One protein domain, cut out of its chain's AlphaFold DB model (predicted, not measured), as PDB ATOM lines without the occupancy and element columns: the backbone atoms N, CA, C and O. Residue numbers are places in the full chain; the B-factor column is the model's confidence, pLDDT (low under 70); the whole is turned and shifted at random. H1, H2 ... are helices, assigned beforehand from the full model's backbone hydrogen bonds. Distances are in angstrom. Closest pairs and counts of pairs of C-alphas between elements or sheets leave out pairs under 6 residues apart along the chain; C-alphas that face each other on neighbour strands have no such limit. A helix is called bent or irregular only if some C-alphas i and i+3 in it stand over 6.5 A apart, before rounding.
ATOM      1  N   GLN A   2     -40.384 -29.512  20.459       84.62
ATOM      2  CA  GLN A   2     -41.534 -29.525  21.390       84.62
ATOM      3  C   GLN A   2     -42.550 -30.672  21.168       84.62
ATOM      4  O   GLN A   2     -42.964 -31.330  22.119       84.62
ATOM      5  N   ARG A   3     -42.892 -30.981  19.906       88.19
ATOM      6  CA  ARG A   3     -43.810 -32.086  19.562       88.19
ATOM      7  C   ARG A   3     -43.274 -33.456  19.991       88.19
ATOM      8  O   ARG A   3     -44.023 -34.253  20.538       88.19
ATOM      9  N   ARG A   4     -41.975 -33.708  19.789       88.38
ATOM     10  CA  ARG A   4     -41.333 -34.984  20.144       88.38
ATOM     11  C   ARG A   4     -41.325 -35.197  21.657       88.38
ATOM     12  O   ARG A   4     -41.639 -36.292  22.110       88.38
ATOM     13  N   THR A   5     -41.043 -34.144  22.425       92.44
ATOM     14  CA  THR A   5     -41.104 -34.178  23.893       92.44
ATOM     15  C   THR A   5     -42.520 -34.463  24.387       92.44
ATOM     16  O   THR A   5     -42.698 -35.326  25.239       92.44
ATOM     17  N   ARG A   6     -43.535 -33.804  23.809       93.19
ATOM     18  CA  ARG A   6     -44.942 -34.032  24.168       93.19
ATOM     19  C   ARG A   6     -45.391 -35.461  23.873       93.19
ATOM     20  O   ARG A   6     -46.015 -36.080  24.724       93.19
ATOM     21  N   THR A   7     -45.072 -35.988  22.690       94.75
ATOM     22  CA  THR A   7     -45.430 -37.366  22.329       94.75
ATOM     23  C   THR A   7     -44.773 -38.369  23.269       94.75
ATOM     24  O   THR A   7     -45.465 -39.241  23.778       94.75
ATOM     25  N   ARG A   8     -43.472 -38.215  23.558       94.81
ATOM     26  CA  ARG A   8     -42.777 -39.092  24.508       94.81
ATOM     27  C   ARG A   8     -43.435 -39.052  25.888       94.81
ATOM     28  O   ARG A   8     -43.743 -40.100  26.430       94.81
ATOM     29  N   HIS A   9     -43.721 -37.858  26.397       94.62
ATOM     30  CA  HIS A   9     -44.356 -37.691  27.700       94.62
ATOM     31  C   HIS A   9     -45.737 -38.365  27.784       94.62
ATOM     32  O   HIS A   9     -46.039 -39.041  28.760       94.62
ATOM     33  N   LEU A  10     -46.571 -38.224  26.748       95.94
ATOM     34  CA  LEU A  10     -47.887 -38.872  26.714       95.94
ATOM     35  C   LEU A  10     -47.781 -40.400  26.638       95.94
ATOM     36  O   LEU A  10     -48.591 -41.091  27.248       95.94
ATOM     37  N   ILE A  11     -46.778 -40.923  25.926       96.19
ATOM     38  CA  ILE A  11     -46.499 -42.363  25.880       96.19
ATOM     39  C   ILE A  11     -46.046 -42.865  27.252       96.19
ATOM     40  O   ILE A  11     -46.549 -43.880  27.715       96.19
ATOM     41  N   GLU A  12     -45.139 -42.146  27.919       96.19
ATOM     42  CA  GLU A  12     -44.678 -42.489  29.270       96.19
ATOM     43  C   GLU A  12     -45.855 -42.551  30.253       96.19
ATOM     44  O   GLU A  12     -45.996 -43.539  30.970       96.19
ATOM     45  N   LEU A  13     -46.748 -41.552  30.234       96.25
ATOM     46  CA  LEU A  13     -47.957 -41.550  31.062       96.25
ATOM     47  C   LEU A  13     -48.907 -42.707  30.719       96.25
ATOM     48  O   LEU A  13     -49.414 -43.361  31.628       96.25
ATOM     49  N   GLY A  14     -49.126 -42.990  29.431       95.50
ATOM     50  CA  GLY A  14     -49.925 -44.139  28.994       95.50
ATOM     51  C   GLY A  14     -49.331 -45.476  29.452       95.50
ATOM     52  O   GLY A  14     -50.060 -46.359  29.897       95.50
ATOM     53  N   GLY A  15     -48.002 -45.594  29.447       96.31
ATOM     54  CA  GLY A  15     -47.293 -46.762  29.967       96.31
ATOM     55  C   GLY A  15     -47.549 -47.008  31.457       96.31
ATOM     56  O   GLY A  15     -47.640 -48.160  31.870       96.31
ATOM     57  N   LEU A  16     -47.740 -45.955  32.264       96.44
ATOM     58  CA  LEU A  16     -48.093 -46.106  33.684       96.44
ATOM     59  C   LEU A  16     -49.487 -46.707  33.878       96.44
ATOM     60  O   LEU A  16     -49.679 -47.500  34.796       96.44
ATOM     61  N   VAL A  17     -50.444 -46.358  33.014       96.31
ATOM     62  CA  VAL A  17     -51.802 -46.927  33.052       96.31
ATOM     63  C   VAL A  17     -51.751 -48.434  32.795       96.31
ATOM     64  O   VAL A  17     -52.389 -49.203  33.513       96.31
ATOM     65  N   GLN A  18     -50.941 -48.862  31.824       95.56
ATOM     66  CA  GLN A  18     -50.745 -50.278  31.521       95.56
ATOM     67  C   GLN A  18     -50.011 -51.020  32.646       95.56
ATOM     68  O   GLN A  18     -50.496 -52.052  33.098       95.56
ATOM     69  N   LYS A  19     -48.892 -50.481  33.150       94.81
ATOM     70  CA  LYS A  19     -48.127 -51.091  34.258       94.81
ATOM     71  C   LYS A  19     -48.945 -51.257  35.536       94.81
ATOM     72  O   LYS A  19     -48.772 -52.231  36.256       94.81
ATOM     73  N   ALA A  20     -49.855 -50.325  35.811       95.88
ATOM     74  CA  ALA A  20     -50.752 -50.408  36.960       95.88
ATOM     75  C   ALA A  20     -51.855 -51.480  36.810       95.88
ATOM     76  O   ALA A  20     -52.687 -51.604  37.706       95.88
ATOM     77  N   GLY A  21     -51.893 -52.219  35.692       96.06
ATOM     78  CA  GLY A  21     -52.894 -53.251  35.411       96.06
ATOM     79  C   GLY A  21     -54.279 -52.693  35.088       96.06
ATOM     80  O   GLY A  21     -55.244 -53.447  35.014       96.06
ATOM     81  N   LEU A  22     -54.406 -51.374  34.898       96.81
ATOM     82  CA  LEU A  22     -55.714 -50.745  34.732       96.81
ATOM     83  C   LEU A  22     -56.354 -51.114  33.396       96.81
ATOM     84  O   LEU A  22     -57.559 -51.295  33.354       96.81
ATOM     85  N   VAL A  23     -55.560 -51.277  32.334       96.31
ATOM     86  CA  VAL A  23     -56.077 -51.661  31.008       96.31
ATOM     87  C   VAL A  23     -56.771 -53.022  31.057       96.31
ATOM     88  O   VAL A  23     -57.867 -53.158  30.527       96.31
ATOM     89  N   GLU A  24     -56.163 -54.008  31.721       96.88
ATOM     90  CA  GLU A  24     -56.754 -55.341  31.887       96.88
ATOM     91  C   GLU A  24     -57.968 -55.297  32.822       96.88
ATOM     92  O   GLU A  24     -59.020 -55.841  32.498       96.88
ATOM     93  N   LEU A  25     -57.853 -54.589  33.951       98.06
ATOM     94  CA  LEU A  25     -58.935 -54.466  34.930       98.06
ATOM     95  C   LEU A  25     -60.204 -53.831  34.344       98.06
ATOM     96  O   LEU A  25     -61.307 -54.182  34.759       98.06
ATOM     97  N   THR A  26     -60.056 -52.869  33.433       97.50
ATOM     98  CA  THR A  26     -61.181 -52.122  32.858       97.50
ATOM     99  C   THR A  26     -61.562 -52.571  31.451       97.50
ATOM    100  O   THR A  26     -62.389 -51.903  30.841       97.50
ATOM    101  N   ASP A  27     -60.944 -53.626  30.912       97.06
ATOM    102  CA  ASP A  27     -61.117 -54.057  29.513       97.06
ATOM    103  C   ASP A  27     -60.918 -52.906  28.499       97.06
ATOM    104  O   ASP A  27     -61.703 -52.696  27.579       97.06
ATOM    105  N   ASP A  28     -59.892 -52.078  28.733       95.94
ATOM    106  CA  ASP A  28     -59.581 -50.860  27.961       95.94
ATOM    107  C   ASP A  28     -60.739 -49.834  27.846       95.94
ATOM    108  O   ASP A  28     -60.706 -48.918  27.014       95.94
ATOM    109  N   ASP A  29     -61.764 -49.916  28.706       98.06
ATOM    110  CA  ASP A  29     -62.849 -48.940  28.702       98.06
ATOM    111  C   ASP A  29     -62.368 -47.561  29.179       98.06
ATOM    112  O   ASP A  29     -62.098 -47.300  30.358       98.06
ATOM    113  N   ARG A  30     -62.290 -46.628  28.229       96.56
ATOM    114  CA  ARG A  30     -61.736 -45.287  28.454       96.56
ATOM    115  C   ARG A  30     -62.551 -44.462  29.441       96.56
ATOM    116  O   ARG A  30     -61.973 -43.626  30.137       96.56
ATOM    117  N   ALA A  31     -63.869 -44.655  29.493       98.19
ATOM    118  CA  ALA A  31     -64.723 -43.930  30.427       98.19
ATOM    119  C   ALA A  31     -64.450 -44.377  31.869       98.19
ATOM    120  O   ALA A  31     -64.276 -43.535  32.752       98.19
ATOM    121  N   THR A  32     -64.312 -45.684  32.083       98.25
ATOM    122  CA  THR A  32     -63.962 -46.283  33.373       98.25
ATOM    123  C   THR A  32     -62.560 -45.869  33.816       98.25
ATOM    124  O   THR A  32     -62.392 -45.408  34.948       98.25
ATOM    125  N   LEU A  33     -61.565 -45.921  32.920       97.94
ATOM    126  CA  LEU A  33     -60.209 -45.425  33.195       97.94
ATOM    127  C   LEU A  33     -60.219 -43.951  33.611       97.94
ATOM    128  O   LEU A  33     -59.591 -43.569  34.601       97.94
ATOM    129  N   TYR A  34     -60.949 -43.114  32.873       97.81
ATOM    130  CA  TYR A  34     -61.037 -41.693  33.182       97.81
ATOM    131  C   TYR A  34     -61.732 -41.441  34.526       97.81
ATOM    132  O   TYR A  34     -61.237 -40.643  35.320       97.81
ATOM    133  N   GLY A  35     -62.817 -42.160  34.826       98.31
ATOM    134  CA  GLY A  35     -63.502 -42.097  36.119       98.31
ATOM    135  C   GLY A  35     -62.590 -42.465  37.294       98.31
ATOM    136  O   GLY A  35     -62.537 -41.734  38.283       98.31
ATOM    137  N   ALA A  36     -61.801 -43.534  37.164       97.25
ATOM    138  CA  ALA A  36     -60.836 -43.940  38.186       97.25
ATOM    139  C   ALA A  36     -59.743 -42.877  38.413       97.25
ATOM    140  O   ALA A  36     -59.404 -42.550  39.553       97.25
ATOM    141  N   LEU A  37     -59.213 -42.287  37.337       96.44
ATOM    142  CA  LEU A  37     -58.226 -41.208  37.437       96.44
ATOM    143  C   LEU A  37     -58.818 -39.935  38.057       96.44
ATOM    144  O   LEU A  37     -58.123 -39.245  38.806       96.44
ATOM    145  N   LEU A  38     -60.089 -39.625  37.782       97.19
ATOM    146  CA  LEU A  38     -60.798 -38.513  38.417       97.19
ATOM    147  C   LEU A  38     -60.965 -38.725  39.923       97.19
ATOM    148  O   LEU A  38     -60.747 -37.777  40.677       97.19
ATOM    149  N   ASP A  39     -61.289 -39.943  40.359       95.94
ATOM    150  CA  ASP A  39     -61.380 -40.289  41.781       95.94
ATOM    151  C   ASP A  39     -60.028 -40.103  42.492       95.94
ATOM    152  O   ASP A  39     -59.942 -39.408  43.506       95.94
ATOM    153  N   ILE A  40     -58.935 -40.605  41.902       94.56
ATOM    154  CA  ILE A  40     -57.569 -40.381  42.407       94.56
ATOM    155  C   ILE A  40     -57.262 -38.882  42.478       94.56
ATOM    156  O   ILE A  40     -56.781 -38.384  43.494       94.56
ATOM    157  N   ALA A  41     -57.565 -38.130  41.420       94.69
ATOM    158  CA  ALA A  41     -57.312 -36.697  41.391       94.69
ATOM    159  C   ALA A  41     -58.155 -35.935  42.433       94.69
ATOM    160  O   ALA A  41     -57.688 -34.938  42.978       94.69
ATOM    161  N   GLY A  42     -59.371 -36.403  42.726       94.75
ATOM    162  CA  GLY A  42     -60.215 -35.899  43.808       94.75
ATOM    163  C   GLY A  42     -59.567 -36.103  45.177       94.75
ATOM    164  O   GLY A  42     -59.380 -35.134  45.909       94.75
ATOM    165  N   ARG A  43     -59.125 -37.331  45.475       91.44
ATOM    166  CA  ARG A  43     -58.414 -37.672  46.725       91.44
ATOM    167  C   ARG A  43     -57.107 -36.894  46.895       91.44
ATOM    168  O   ARG A  43     -56.738 -36.524  47.998       91.44
ATOM    169  N   GLY A  44     -56.399 -36.628  45.800       90.44
ATOM    170  CA  GLY A  44     -55.151 -35.863  45.824       90.44
ATOM    171  C   GLY A  44     -55.337 -34.357  46.033       90.44
ATOM    172  O   GLY A  44     -54.346 -33.664  46.232       90.44
ATOM    173  N   ARG A  45     -56.571 -33.841  45.962       89.06
ATOM    174  CA  ARG A  45     -56.898 -32.417  46.148       89.06
ATOM    175  C   ARG A  45     -57.652 -32.116  47.445       89.06
ATOM    176  O   ARG A  45     -57.905 -30.945  47.703       89.06
ATOM    177  N   SER A  46     -58.040 -33.125  48.225       86.69
ATOM    178  CA  SER A  46     -58.713 -32.915  49.513       86.69
ATOM    179  C   SER A  46     -57.768 -32.322  50.564       86.69
ATOM    180  O   SER A  46     -56.552 -32.329  50.377       86.69
ATOM    181  N   ASP A  47     -58.305 -31.850  51.689       68.06
ATOM    182  CA  ASP A  47     -57.519 -31.194  52.747       68.06
ATOM    183  C   ASP A  47     -56.399 -32.093  53.334       68.06
ATOM    184  O   ASP A  47     -55.341 -31.586  53.692       68.06
ATOM    185  N   ASP A  48     -56.542 -33.426  53.283       70.00
ATOM    186  CA  ASP A  48     -55.499 -34.422  53.637       70.00
ATOM    187  C   ASP A  48     -54.521 -34.770  52.483       70.00
ATOM    188  O   ASP A  48     -53.807 -35.780  52.501       70.00
ATOM    189  N   SER A  49     -54.481 -33.958  51.425       72.88
ATOM    190  CA  SER A  49     -53.738 -34.238  50.183       72.88
ATOM    191  C   SER A  49     -52.235 -34.465  50.376       72.88
ATOM    192  O   SER A  49     -51.643 -35.278  49.659       72.88
ATOM    193  N   GLY A  50     -51.602 -33.796  51.344       77.31
ATOM    194  CA  GLY A  50     -50.162 -33.921  51.603       77.31
ATOM    195  C   GLY A  50     -49.729 -35.351  51.949       77.31
ATOM    196  O   GLY A  50     -48.776 -35.877  51.360       77.31
ATOM    197  N   ASP A  51     -50.469 -36.011  52.839       85.56
ATOM    198  CA  ASP A  51     -50.154 -37.364  53.305       85.56
ATOM    199  C   ASP A  51     -50.428 -38.417  52.226       85.56
ATOM    200  O   ASP A  51     -49.643 -39.354  52.025       85.56
ATOM    201  N   VAL A  52     -51.503 -38.216  51.462       92.00
ATOM    202  CA  VAL A  52     -51.912 -39.097  50.364       92.00
ATOM    203  C   VAL A  52     -50.899 -39.061  49.213       92.00
ATOM    204  O   VAL A  52     -50.456 -40.115  48.744       92.00
ATOM    205  N   LEU A  53     -50.456 -37.871  48.794       92.75
ATOM    206  CA  LEU A  53     -49.455 -37.729  47.730       92.75
ATOM    207  C   LEU A  53     -48.107 -38.340  48.135       92.75
ATOM    208  O   LEU A  53     -47.463 -39.029  47.334       92.75
ATOM    209  N   ALA A  54     -47.684 -38.140  49.387       94.00
ATOM    210  CA  ALA A  54     -46.457 -38.736  49.906       94.00
ATOM    211  C   ALA A  54     -46.534 -40.273  49.925       94.00
ATOM    212  O   ALA A  54     -45.562 -40.949  49.565       94.00
ATOM    213  N   LEU A  55     -47.685 -40.836  50.304       94.50
ATOM    214  CA  LEU A  55     -47.925 -42.277  50.280       94.50
ATOM    215  C   LEU A  55     -47.843 -42.848  48.859       94.50
ATOM    216  O   LEU A  55     -47.130 -43.833  48.640       94.50
ATOM    217  N   TRP A  56     -48.521 -42.228  47.890       95.44
ATOM    218  CA  TRP A  56     -48.480 -42.665  46.491       95.44
ATOM    219  C   TRP A  56     -47.071 -42.607  45.918       95.44
ATOM    220  O   TRP A  56     -46.632 -43.576  45.297       95.44
ATOM    221  N   LYS A  57     -46.317 -41.537  46.204       95.50
ATOM    222  CA  LYS A  57     -44.918 -41.414  45.773       95.50
ATOM    223  C   LYS A  57     -44.062 -42.575  46.287       95.50
ATOM    224  O   LYS A  57     -43.321 -43.179  45.513       95.50
ATOM    225  N   ARG A  58     -44.181 -42.928  47.575       97.38
ATOM    226  CA  ARG A  58     -43.437 -44.061  48.162       97.38
ATOM    227  C   ARG A  58     -43.856 -45.405  47.570       97.38
ATOM    228  O   ARG A  58     -43.003 -46.259  47.342       97.38
ATOM    229  N   ARG A  59     -45.156 -45.617  47.341       96.00
ATOM    230  CA  ARG A  59     -45.668 -46.854  46.731       96.00
ATOM    231  C   ARG A  59     -45.177 -47.008  45.292       96.00
ATOM    232  O   ARG A  59     -44.663 -48.070  44.966       96.00
ATOM    233  N   GLY A  60     -45.282 -45.953  44.485       96.12
ATOM    234  CA  GLY A  60     -44.804 -45.942  43.104       96.12
ATOM    235  C   GLY A  60     -43.310 -46.235  43.015       96.12
ATOM    236  O   GLY A  60     -42.918 -47.112  42.256       96.12
ATOM    237  N   LYS A  61     -42.486 -45.592  43.857       96.88
ATOM    238  CA  LYS A  61     -41.040 -45.865  43.899       96.88
ATOM    239  C   LYS A  61     -40.740 -47.347  44.154       96.88
ATOM    240  O   LYS A  61     -39.991 -47.939  43.396       96.88
ATOM    241  N   ARG A  62     -41.366 -47.956  45.168       96.62
ATOM    242  CA  ARG A  62     -41.154 -49.382  45.475       96.62
ATOM    243  C   ARG A  62     -41.574 -50.314  44.338       96.62
ATOM    244  O   ARG A  62     -40.924 -51.327  44.141       96.62
ATOM    245  N   ALA A  63     -42.653 -49.989  43.624       95.88
ATOM    246  CA  ALA A  63     -43.083 -50.781  42.474       95.88
ATOM    247  C   ALA A  63     -42.055 -50.713  41.335       95.88
ATOM    248  O   ALA A  63     -41.671 -51.749  40.808       95.88
ATOM    249  N   PHE A  64     -41.545 -49.516  41.021       94.81
ATOM    250  CA  PHE A  64     -40.478 -49.358  40.029       94.81
ATOM    251  C   PHE A  64     -39.192 -50.085  40.419       94.81
ATOM    252  O   PHE A  64     -38.609 -50.754  39.573       94.81
ATOM    253  N   ASP A  65     -38.767 -49.955  41.678       95.94
ATOM    254  CA  ASP A  65     -37.562 -50.614  42.188       95.94
ATOM    255  C   ASP A  65     -37.698 -52.150  42.045       95.94
ATOM    256  O   ASP A  65     -36.813 -52.800  41.498       95.94
ATOM    257  N   ALA A  66     -38.850 -52.721  42.420       93.62
ATOM    258  CA  ALA A  66     -39.108 -54.161  42.303       93.62
ATOM    259  C   ALA A  66     -39.174 -54.662  40.845       93.62
ATOM    260  O   ALA A  66     -38.698 -55.755  40.545       93.62
ATOM    261  N   GLU A  67     -39.751 -53.879  39.928       91.25
ATOM    262  CA  GLU A  67     -39.747 -54.205  38.493       91.25
ATOM    263  C   GLU A  67     -38.329 -54.193  37.906       91.25
ATOM    264  O   GLU A  67     -38.012 -55.030  37.059       91.25
ATOM    265  N   ALA A  68     -37.481 -53.253  38.339       90.12
ATOM    266  CA  ALA A  68     -36.096 -53.166  37.889       90.12
ATOM    267  C   ALA A  68     -35.283 -54.383  38.356       90.12
ATOM    268  O   ALA A  68     -34.659 -55.042  37.530       90.12
ATOM    269  N   GLU A  69     -35.383 -54.745  39.638       85.62
ATOM    270  CA  GLU A  69     -34.722 -55.931  40.203       85.62
ATOM    271  C   GLU A  69     -35.185 -57.230  39.519       85.62
ATOM    272  O   GLU A  69     -34.373 -58.098  39.198       85.62
ATOM    273  N   GLY A  70     -36.486 -57.358  39.234       76.19
ATOM    274  CA  GLY A  70     -37.035 -58.510  38.512       76.19
ATOM    275  C   GLY A  70     -36.613 -58.581  37.041       76.19
ATOM    276  O   GLY A  70     -36.494 -59.675  36.499       76.19
ATOM    277  N   SER A  71     -36.351 -57.434  36.406       70.81
ATOM    278  CA  SER A  71     -35.864 -57.362  35.020       70.81
ATOM    279  C   SER A  71     -34.360 -57.635  34.904       70.81
ATOM    280  O   SER A  71     -33.904 -58.056  33.847       70.81
ATOM    281  N   GLU A  72     -33.586 -57.382  35.963       60.75
ATOM    282  CA  GLU A  72     -32.143 -57.668  36.033       60.75
ATOM    283  C   GLU A  72     -31.843 -59.135  36.381       60.75
ATOM    284  O   GLU A  72     -30.767 -59.643  36.066       60.75
ATOM    285  N   ALA A  73     -32.790 -59.822  37.024       55.16
ATOM    286  CA  ALA A  73     -32.685 -61.233  37.387       55.16
ATOM    287  C   ALA A  73     -33.149 -62.206  36.280       55.16
ATOM    288  O   ALA A  73     -33.095 -63.421  36.496       55.16
ATOM    289  N   GLN A  74     -33.622 -61.693  35.136       47.19
ATOM    290  CA  GLN A  74     -34.202 -62.463  34.029       47.19
ATOM    291  C   GLN A  74     -33.306 -62.492  32.784       47.19
ATOM    292  O   GLN A  74     -32.671 -61.463  32.470       47.19
TER     293      GLN A  74
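AT A GLANCE: This is residues 2 to 74 of the 74 residues of the protein "Conjugal transfer protein TraD" of Sphingomonas sp. SRS2 (UniProt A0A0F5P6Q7). This is an open, loose frame of helices strung end to end, with a hollow middle: the long helix H4 makes one side, H3 turns off from its first end at a corner, and the short H2 at the far end of H3 joins it to H1. H1 is an arm whose residues 2 to 13 stick out, and residues 68 to 74, at the far end of H4, stand free as well. No helix touches another; neighbours along the chain come near each other at the corners, and H1 and H4 stay apart across the hollow. The printed part has 73 residues, with four named helices in the order H1, H2, H3, H4 and no named strand, and its class is all helix. The whole is loose, with a radius of gyration of the C-alphas of 14.7 A, and it spans 42 by 32 by 28 A.

HOW THE PARTS SIT: Begin with H4, residues 49 to 72, the longest helix, and look back along the chain to H3, residues 30 to 43. The two are close but not clearly touching, and their closest C-alphas are those of Arg 43 and Ser 49, 6.8 A apart. Their lines stand at a steep tilt of 54 degrees, and they run opposite ways, with centres 19.6 A apart. Next look at H2, residues 22 to 25, which is close to H3 but not clearly touching it. Their closest C-alphas are those of Leu 22 and Leu 33, at 7.1 A. From H2 go on to H1, residues 2 to 19; these two are also close but not clearly touching, with the C-alphas of Val 17 and Val 23 the closest, 6.7 A apart. Three pairs stay apart, with no C-alpha of the one within 8 A of the other: H1 and H3, H1 and H4, and H2 and H4. In the backbone of H1, H3 and H4 you will find each O of residue i within hydrogen-bond range of the N of residue i+4 inside the helix. H2 is too short for such a pair, but its one pair of O of residue i and N of residue i+3 is within range.

IN THESE COORDINATES: Find C-alpha 49 at (-53.738, -34.238, 50.183), where H4 begins; from there its 24 residues run 34.9 A to C-alpha 72 at (-32.143, -57.668, 36.033). Go back to C-alpha 30 at (-61.736, -45.287, 28.454), the first of H3, whose 14 residues reach 20.1 A to C-alpha 43. Before it, Leu 22 to Leu 25 form the four residues of H2. Last, find C-alpha 2 at (-41.534, -29.525, 21.390), from which the 18 residues of H1 run 26.0 A to C-alpha 19. None of the four helices is bent or irregular.

THE WHOLE: Look at the C-alphas of Asp 47 and Gln 74 for the two farthest apart, 43.3 A. The first and last printed C-alphas, those of Gln 2 and Gln 74, are 36.0 A apart. Without the stretches that stand free, a body of 54 residues remains, spanning 32 by 28 by 14 A. The residues run from 2 to 74 with no cut, and residue 74 is the chain's last. The links from H1 to H2, from H2 to H3 and from H3 to H4 are tight, with 2, 4 and 5 residues between the helices, and no link is long. In the B-factor column of this predicted model the mean pLDDT of the printed part is 91.1; look for values under 70 at residue 47 and at residues 72 to 74.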